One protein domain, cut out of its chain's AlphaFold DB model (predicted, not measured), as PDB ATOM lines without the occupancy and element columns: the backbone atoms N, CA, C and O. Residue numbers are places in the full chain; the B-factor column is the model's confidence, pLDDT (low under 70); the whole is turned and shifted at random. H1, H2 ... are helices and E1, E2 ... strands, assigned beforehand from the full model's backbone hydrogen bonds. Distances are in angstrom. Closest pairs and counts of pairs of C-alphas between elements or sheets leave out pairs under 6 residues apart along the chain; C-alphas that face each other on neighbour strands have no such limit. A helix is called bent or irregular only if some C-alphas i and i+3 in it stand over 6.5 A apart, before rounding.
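Overview. This is residues 174 to 233 of the 236 residues of an uncharacterized protein of Candidatus Moranbacteria bacterium GW2011_GWF1_34_10 (UniProt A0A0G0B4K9). A small sheet of three strands, E1, E2 and E3, makes a wall with two helices packed on one face; H1 crosses E1 and E2 on a slant, and H2 meets H1 nearly at a right angle. The link between E2 and E3 lies at one end of the long axis, and the end of H2 lies at the other. The 60 printed residues hold three named strands and then two named helices, in the order E1, E2, E3, H1, H2; the sheet has that same order, E1 - E2 - E3, and is antiparallel, and the class is mixed. The whole is compact, with a radius of gyration of the C-alphas of 10.8 A, yet elongated in outline, spanning 34 by 22 by 17 A.

Along the chain. Find C-alpha 181 at (-41.614, -1.434, -41.083); from there E1 runs through residues 181 to 185, 12.3 A. E2 is residues 188 to 192, 13.1 A, and E3 is residues 199 to 202, 9.4 A. H1, residues 204 to 213, begins at C-alpha 204 at (-39.244, 1.753, -55.455) and is 14.0 A long. H2, residues 222 to 232, is 15.9 A long and ends at C-alpha 232 at (-38.534, 9.448, -61.253); it is neither bent nor irregular, but only just: C-alphas 228 and 231 are 6.1 A apart.

Arrangement. Look first at the sheet, a meander, each strand the antiparallel neighbour of the one before, with E1 and E3 as edge strands. In the hairpin E1 and E2, N 183 and O 190 are within hydrogen-bond range at 2.8 A; in the hairpin E2 and E3, N 191 and O 200 are, also at 2.8 A. Residues 174 to 175 pair antiparallel with residues 181 to 182 of E1. H1 and H2 are on one face of the sheet, two layers, one of strands and one of helices. H1 lies over E1 and E2 at a height over the sheet of 10.4 A, slantwise to the strands, at 43 degrees to E1 on the local plane; its closest C-alphas to E2 are those of Arg 204 and Trp 189, 6.7 A apart. The closest C-alphas of H2 and E1 are those of Ala 224 and Phe 184, 6.1 A apart. H1 and H2 touch, their closest C-alphas being those of Arg 204 and Ile 228, 5.4 A apart, and are only just about perpendicular at 71 degrees. In H1 every O i to N i+4 pair is within hydrogen-bond range; in H2, 4 of 7 are.

Size, cuts and confidence. The two C-alphas farthest apart are those of Gly 196 and Gln 233, at 34.9 A. The printed part has no cut, and no link is long. The mean pLDDT of the printed part is 74.0; look for values under 70 at residues 177 to 179, 194 to 197, 211 to 219 and 230 to 233.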
ATOM      1  N   VAL A 174     -37.949   2.732 -41.234       74.31
ATOM      2  CA  VAL A 174     -39.000   3.570 -40.651       74.31
ATOM      3  C   VAL A 174     -40.252   2.753 -40.363       74.31
ATOM      4  O   VAL A 174     -40.714   1.970 -41.193       74.31
ATOM      5  N   THR A 175     -40.827   2.961 -39.183       73.94
ATOM      6  CA  THR A 175     -42.108   2.360 -38.807       73.94
ATOM      7  C   THR A 175     -43.251   3.209 -39.356       73.94
ATOM      8  O   THR A 175     -43.353   4.401 -39.061       73.94
ATOM      9  N   LEU A 176     -44.115   2.598 -40.160       71.44
ATOM     10  CA  LEU A 176     -45.321   3.199 -40.716       71.44
ATOM     11  C   LEU A 176     -46.429   3.286 -39.647       71.44
ATOM     12  O   LEU A 176     -46.443   2.488 -38.708       71.44
ATOM     13  N   PRO A 177     -47.427   4.177 -39.803       59.44
ATOM     14  CA  PRO A 177     -48.574   4.263 -38.890       59.44
ATOM     15  C   PRO A 177     -49.402   2.973 -38.783       59.44
ATOM     16  O   PRO A 177     -50.077   2.759 -37.780       59.44
ATOM     17  N   SER A 178     -49.338   2.094 -39.791       67.25
ATOM     18  CA  SER A 178     -49.936   0.752 -39.746       67.25
ATOM     19  C   SER A 178     -49.214  -0.210 -38.791       67.25
ATOM     20  O   SER A 178     -49.708  -1.308 -38.544       67.25
ATOM     21  N   GLY A 179     -48.048   0.186 -38.273       66.75
ATOM     22  CA  GLY A 179     -47.116  -0.649 -37.519       66.75
ATOM     23  C   GLY A 179     -46.126  -1.417 -38.400       66.75
ATOM     24  O   GLY A 179     -45.213  -2.042 -37.865       66.75
ATOM     25  N   ASP A 180     -46.304  -1.413 -39.724       76.88
ATOM     26  CA  ASP A 180     -45.382  -2.069 -40.657       76.88
ATOM     27  C   ASP A 180     -44.038  -1.331 -40.691       76.88
ATOM     28  O   ASP A 180     -43.982  -0.126 -40.461       76.88
ATOM     29  N   ILE A 181     -42.951  -2.029 -41.001       81.81
ATOM     30  CA  ILE A 181     -41.614  -1.434 -41.083       81.81
ATOM     31  C   ILE A 181     -41.183  -1.413 -42.542       81.81
ATOM     32  O   ILE A 181     -41.079  -2.465 -43.170       81.81
ATOM     33  N   LEU A 182     -40.911  -0.221 -43.067       83.75
ATOM     34  CA  LEU A 182     -40.288  -0.034 -44.371       83.75
ATOM     35  C   LEU A 182     -38.780   0.134 -44.173       83.75
ATOM     36  O   LEU A 182     -38.362   0.971 -43.378       83.75
ATOM     37  N   SER A 183     -37.965  -0.633 -44.891       86.75
ATOM     38  CA  SER A 183     -36.506  -0.618 -44.745       86.75
ATOM     39  C   SER A 183     -35.775  -0.643 -46.084       86.75
ATOM     40  O   SER A 183     -36.269  -1.206 -47.059       86.75
ATOM     41  N   PHE A 184     -34.596  -0.027 -46.116       86.88
ATOM     42  CA  PHE A 184     -33.674  -0.009 -47.242       86.88
ATOM     43  C   PHE A 184     -32.404  -0.775 -46.868       86.88
ATOM     44  O   PHE A 184     -31.644  -0.363 -45.991       86.88
ATOM     45  N   GLU A 185     -32.178  -1.911 -47.522       87.00
ATOM     46  CA  GLU A 185     -31.078  -2.820 -47.207       87.00
ATOM     47  C   GLU A 185     -30.461  -3.367 -48.493       87.00
ATOM     48  O   GLU A 185     -31.171  -3.850 -49.374       87.00
ATOM     49  N   ASN A 186     -29.128  -3.319 -48.598       85.12
ATOM     50  CA  ASN A 186     -28.363  -3.839 -49.740       85.12
ATOM     51  C   ASN A 186     -28.815  -3.304 -51.117       85.12
ATOM     52  O   ASN A 186     -28.670  -3.999 -52.117       85.12
ATOM     53  N   GLY A 187     -29.362  -2.084 -51.186       80.81
ATOM     54  CA  GLY A 187     -29.864  -1.499 -52.438       80.81
ATOM     55  C   GLY A 187     -31.304  -1.880 -52.802       80.81
ATOM     56  O   GLY A 187     -31.757  -1.540 -53.895       80.81
ATOM     57  N   HIS A 188     -32.017  -2.561 -51.902       84.44
ATOM     58  CA  HIS A 188     -33.391  -3.026 -52.090       84.44
ATOM     59  C   HIS A 188     -34.324  -2.477 -51.005       84.44
ATOM     60  O   HIS A 188     -33.900  -2.217 -49.874       84.44
ATOM     61  N   TRP A 189     -35.600  -2.312 -51.356       86.44
ATOM     62  CA  TRP A 189     -36.651  -1.854 -50.447       86.44
ATOM     63  C   TRP A 189     -37.461  -3.035 -49.930       86.44
ATOM     64  O   TRP A 189     -37.833  -3.920 -50.693       86.44
ATOM     65  N   TRP A 190     -37.748  -3.033 -48.632       87.31
ATOM     66  CA  TRP A 190     -38.429  -4.130 -47.954       87.31
ATOM     67  C   TRP A 190     -39.535  -3.618 -47.046       87.31
ATOM     68  O   TRP A 190     -39.338  -2.636 -46.329       87.31
ATOM     69  N   ILE A 191     -40.655  -4.335 -46.994       87.62
ATOM     70  CA  ILE A 191     -41.729  -4.117 -46.027       87.62
ATOM     71  C   ILE A 191     -41.868  -5.333 -45.106       87.62
ATOM     72  O   ILE A 191     -41.968  -6.470 -45.555       87.62
ATOM     73  N   THR A 192     -41.864  -5.096 -43.796       84.06
ATOM     74  CA  THR A 192     -42.118  -6.121 -42.771       84.06
ATOM     75  C   THR A 192     -43.449  -5.820 -42.101       84.06
ATOM     76  O   THR A 192     -43.628  -4.737 -41.539       84.06
ATOM     77  N   ARG A 193     -44.403  -6.750 -42.162       82.88
ATOM     78  CA  ARG A 193     -45.765  -6.511 -41.666       82.88
ATOM     79  C   ARG A 193     -45.864  -6.732 -40.153       82.88
ATOM     80  O   ARG A 193     -45.452  -7.769 -39.634       82.88
ATOM     81  N   SER A 194     -46.495  -5.790 -39.454       59.31
ATOM     82  CA  SER A 194     -46.611  -5.710 -37.981       59.31
ATOM     83  C   SER A 194     -47.185  -6.943 -37.264       59.31
ATOM     84  O   SER A 194     -46.961  -7.123 -36.068       59.31
ATOM     85  N   ARG A 195     -47.926  -7.811 -37.961       62.12
ATOM     86  CA  ARG A 195     -48.598  -8.994 -37.386       62.12
ATOM     87  C   ARG A 195     -47.805 -10.293 -37.559       62.12
ATOM     88  O   ARG A 195     -48.393 -11.325 -37.865       62.12
ATOM     89  N   GLY A 196     -46.484 -10.237 -37.384       56.41
ATOM     90  CA  GLY A 196     -45.605 -11.397 -37.581       56.41
ATOM     91  C   GLY A 196     -45.576 -11.883 -39.032       56.41
ATOM     92  O   GLY A 196     -45.436 -13.079 -39.266       56.41
ATOM     93  N   GLY A 197     -45.788 -10.969 -39.983       62.31
ATOM     94  CA  GLY A 197     -45.753 -11.288 -41.404       62.31
ATOM     95  C   GLY A 197     -44.327 -11.356 -41.939       62.31
ATOM     96  O   GLY A 197     -43.397 -10.806 -41.343       62.31
ATOM     97  N   ASP A 198     -44.186 -12.023 -43.080       77.69
ATOM     98  CA  ASP A 198     -42.913 -12.162 -43.775       77.69
ATOM     99  C   ASP A 198     -42.387 -10.803 -44.259       77.69
ATOM    100  O   ASP A 198     -43.139  -9.851 -44.500       77.69
ATOM    101  N   LYS A 199     -41.061 -10.707 -44.360       87.19
ATOM    102  CA  LYS A 199     -40.375  -9.562 -44.954       87.19
ATOM    103  C   LYS A 199     -40.408  -9.720 -46.471       87.19
ATOM    104  O   LYS A 199     -39.820 -10.657 -47.005       87.19
ATOM    105  N   GLU A 200     -41.078  -8.797 -47.148       89.38
ATOM    106  CA  GLU A 200     -41.282  -8.828 -48.597       89.38
ATOM    107  C   GLU A 200     -40.520  -7.682 -49.264       89.38
ATOM    108  O   GLU A 200     -40.472  -6.569 -48.736       89.38
ATOM    109  N   GLU A 201     -39.903  -7.949 -50.414       88.06
ATOM    110  CA  GLU A 201     -39.297  -6.900 -51.235       88.06
ATOM    111  C   GLU A 201     -40.411  -6.064 -51.878       88.06
ATOM    112  O   GLU A 201     -41.355  -6.619 -52.444       88.06
ATOM    113  N   CYS A 202     -40.312  -4.738 -51.799       84.56
ATOM    114  CA  CYS A 202     -41.273  -3.823 -52.406       84.56
ATOM    115  C   CYS A 202     -40.622  -2.949 -53.481       84.56
ATOM    116  O   CYS A 202     -39.422  -2.665 -53.476       84.56
ATOM    117  N   LEU A 203     -41.433  -2.523 -54.450       82.88
ATOM    118  CA  LEU A 203     -40.954  -1.703 -55.560       82.88
ATOM    119  C   LEU A 203     -40.588  -0.293 -55.078       82.88
ATOM    120  O   LEU A 203     -41.224   0.259 -54.182       82.88
ATOM    121  N   ARG A 204     -39.627   0.356 -55.752       80.50
ATOM    122  CA  ARG A 204     -39.244   1.753 -55.455       80.50
ATOM    123  C   ARG A 204     -40.433   2.717 -55.496       80.50
ATOM    124  O   ARG A 204     -40.532   3.591 -54.643       80.50
ATOM    125  N   SER A 205     -41.348   2.550 -56.454       78.06
ATOM    126  CA  SER A 205     -42.572   3.359 -56.561       78.06
ATOM    127  C   SER A 205     -43.515   3.164 -55.381       78.06
ATOM    128  O   SER A 205     -44.116   4.122 -54.899       78.06
ATOM    129  N   GLU A 206     -43.631   1.932 -54.898       80.75
ATOM    130  CA  GLU A 206     -44.438   1.598 -53.732       80.75
ATOM    131  C   GLU A 206     -43.826   2.200 -52.466       80.75
ATOM    132  O   GLU A 206     -44.511   2.915 -51.737       80.75
ATOM    133  N   ALA A 207     -42.519   2.024 -52.261       77.25
ATOM    134  CA  ALA A 207     -41.793   2.636 -51.156       77.25
ATOM    135  C   ALA A 207     -41.871   4.180 -51.199       77.25
ATOM    136  O   ALA A 207     -42.101   4.815 -50.168       77.25
ATOM    137  N   HIS A 208     -41.766   4.798 -52.384       79.81
ATOM    138  CA  HIS A 208     -41.899   6.248 -52.563       79.81
ATOM    139  C   HIS A 208     -43.297   6.738 -52.192       79.81
ATOM    140  O   HIS A 208     -43.436   7.720 -51.458       79.81
ATOM    141  N   ASN A 209     -44.333   6.026 -52.641       76.19
ATOM    142  CA  ASN A 209     -45.713   6.331 -52.288       76.19
ATOM    143  C   ASN A 209     -45.950   6.186 -50.784       76.19
ATOM    144  O   ASN A 209     -46.528   7.090 -50.185       76.19
ATOM    145  N   LEU A 210     -45.458   5.114 -50.160       74.94
ATOM    146  CA  LEU A 210     -45.587   4.895 -48.720       74.94
ATOM    147  C   LEU A 210     -44.889   6.000 -47.917       74.94
ATOM    148  O   LEU A 210     -45.497   6.560 -47.005       74.94
ATOM    149  N   LEU A 211     -43.661   6.385 -48.272       66.75
ATOM    150  CA  LEU A 211     -42.959   7.478 -47.592       66.75
ATOM    151  C   LEU A 211     -43.643   8.831 -47.790       66.75
ATOM    152  O   LEU A 211     -43.735   9.608 -46.840       66.75
ATOM    153  N   ARG A 212     -44.142   9.127 -48.997       66.62
ATOM    154  CA  ARG A 212     -44.832  10.394 -49.286       66.62
ATOM    155  C   ARG A 212     -46.200  10.490 -48.626       66.62
ATOM    156  O   ARG A 212     -46.522  11.537 -48.072       66.62
ATOM    157  N   GLN A 213     -46.997   9.424 -48.675       64.44
ATOM    158  CA  GLN A 213     -48.322   9.384 -48.048       64.44
ATOM    159  C   GLN A 213     -48.221   9.529 -46.529       64.44
ATOM    160  O   GLN A 213     -49.051  10.202 -45.928       64.44
ATOM    161  N   ASN A 214     -47.171   8.966 -45.925       53.94
ATOM    162  CA  ASN A 214     -46.954   9.013 -44.479       53.94
ATOM    163  C   ASN A 214     -46.019  10.151 -44.026       53.94
ATOM    164  O   ASN A 214     -45.727  10.254 -42.841       53.94
ATOM    165  N   CYS A 215     -45.562  11.017 -44.939       56.16
ATOM    166  CA  CYS A 215     -44.657  12.141 -44.650       56.16
ATOM    167  C   CYS A 215     -43.327  11.743 -43.967       56.16
ATOM    168  O   CYS A 215     -42.770  12.503 -43.178       56.16
ATOM    169  N   LEU A 216     -42.786  10.566 -44.296       61.50
ATOM    170  CA  LEU A 216     -41.578   9.989 -43.681       61.50
ATOM    171  C   LEU A 216     -40.298  10.178 -44.514       61.50
ATOM    172  O   LEU A 216     -39.256   9.620 -44.182       61.50
ATOM    173  N   VAL A 217     -40.342  10.983 -45.579       69.06
ATOM    174  CA  VAL A 217     -39.186  11.251 -46.460       69.06
ATOM    175  C   VAL A 217     -37.970  11.763 -45.681       69.06
ATOM    176  O   VAL A 217     -36.846  11.350 -45.938       69.06
ATOM    177  N   ASN A 218     -38.189  12.619 -44.682       62.59
ATOM    178  CA  ASN A 218     -37.106  13.195 -43.879       62.59
ATOM    179  C   ASN A 218     -36.592  12.255 -42.774       62.59
ATOM    180  O   ASN A 218     -35.618  12.594 -42.103       62.59
ATOM    181  N   ALA A 219     -37.241  11.104 -42.566       67.19
ATOM    182  CA  ALA A 219     -36.863  10.115 -41.556       67.19
ATOM    183  C   ALA A 219     -35.885   9.053 -42.092       67.19
ATOM    184  O   ALA A 219     -35.287   8.317 -41.301       67.19
ATOM    185  N   ILE A 220     -35.700   8.986 -43.416       72.69
ATOM    186  CA  ILE A 220     -34.777   8.052 -44.064       72.69
ATOM    187  C   ILE A 220     -33.430   8.697 -44.410       72.69
ATOM    188  O   ILE A 220     -33.322   9.920 -44.503       72.69
ATOM    189  N   THR A 221     -32.383   7.886 -44.581       75.88
ATOM    190  CA  THR A 221     -31.051   8.374 -44.982       75.88
ATOM    191  C   THR A 221     -31.052   9.016 -46.367       75.88
ATOM    192  O   THR A 221     -31.882   8.710 -47.224       75.88
ATOM    193  N   ASP A 222     -30.071   9.890 -46.602       75.62
ATOM    194  CA  ASP A 222     -29.865  10.508 -47.914       75.62
ATOM    195  C   ASP A 222     -29.529   9.467 -48.995       75.62
ATOM    196  O   ASP A 222     -29.901   9.648 -50.149       75.62
ATOM    197  N   GLU A 223     -28.896   8.350 -48.619       79.12
ATOM    198  CA  GLU A 223     -28.627   7.216 -49.510       79.12
ATOM    199  C   GLU A 223     -29.919   6.510 -49.941       79.12
ATOM    200  O   GLU A 223     -30.152   6.320 -51.138       79.12
ATOM    201  N   ALA A 224     -30.788   6.175 -48.982       77.69
ATOM    202  CA  ALA A 224     -32.081   5.565 -49.267       77.69
ATOM    203  C   ALA A 224     -32.952   6.503 -50.120       77.69
ATOM    204  O   ALA A 224     -33.555   6.081 -51.108       77.69
ATOM    205  N   TRP A 225     -32.969   7.800 -49.795       80.19
ATOM    206  CA  TRP A 225     -33.715   8.784 -50.575       80.19
ATOM    207  C   TRP A 225     -33.168   8.931 -51.997       80.19
ATOM    208  O   TRP A 225     -33.940   8.944 -52.953       80.19
ATOM    209  N   ALA A 226     -31.844   8.972 -52.163       76.81
ATOM    210  CA  ALA A 226     -31.222   9.022 -53.479       76.81
ATOM    211  C   ALA A 226     -31.549   7.788 -54.330       76.81
ATOM    212  O   ALA A 226     -31.651   7.919 -55.545       76.81
ATOM    213  N   ASP A 227     -31.732   6.602 -53.736       80.69
ATOM    214  CA  ASP A 227     -32.160   5.416 -54.485       80.69
ATOM    215  C   ASP A 227     -33.632   5.476 -54.906       80.69
ATOM    216  O   ASP A 227     -33.964   5.159 -56.049       80.69
ATOM    217  N   ILE A 228     -34.515   5.918 -54.010       74.56
ATOM    218  CA  ILE A 228     -35.960   5.876 -54.248       74.56
ATOM    219  C   ILE A 228     -36.406   6.838 -55.356       74.56
ATOM    220  O   ILE A 228     -37.280   6.498 -56.154       74.56
ATOM    221  N   ILE A 229     -35.750   8.000 -55.468       71.19
ATOM    222  CA  ILE A 229     -36.034   9.004 -56.505       71.19
ATOM    223  C   ILE A 229     -35.437   8.646 -57.873       71.19
ATOM    224  O   ILE A 229     -35.789   9.280 -58.865       71.19
ATOM    225  N   LYS A 230     -34.595   7.601 -57.978       69.56
ATOM    226  CA  LYS A 230     -34.174   7.064 -59.289       69.56
ATOM    227  C   LYS A 230     -35.356   6.518 -60.089       69.56
ATOM    228  O   LYS A 230     -35.252   6.403 -61.302       69.56
ATOM    229  N   HIS A 231     -36.474   6.198 -59.432       58.47
ATOM    230  CA  HIS A 231     -37.717   5.833 -60.113       58.47
ATOM    231  C   HIS A 231     -38.306   6.996 -60.939       58.47
ATOM    232  O   HIS A 231     -38.982   6.750 -61.934       58.47
ATOM    233  N   ASP A 232     -38.040   8.251 -60.555       46.38
ATOM    234  CA  ASP A 232     -38.534   9.448 -61.253       46.38
ATOM    235  C   ASP A 232     -37.592   9.911 -62.381       46.38
ATOM    236  O   ASP A 232     -37.868  10.904 -63.057       46.38
ATOM    237  N   GLN A 233     -36.489   9.191 -62.626       39.84
ATOM    238  CA  GLN A 233     -35.654   9.417 -63.800       39.84
ATOM    239  C   GLN A 233     -36.140   8.530 -64.954       39.84
ATOM    240  O   GLN A 233     -36.259   7.315 -64.775       39.84
TER     241      GLN A 233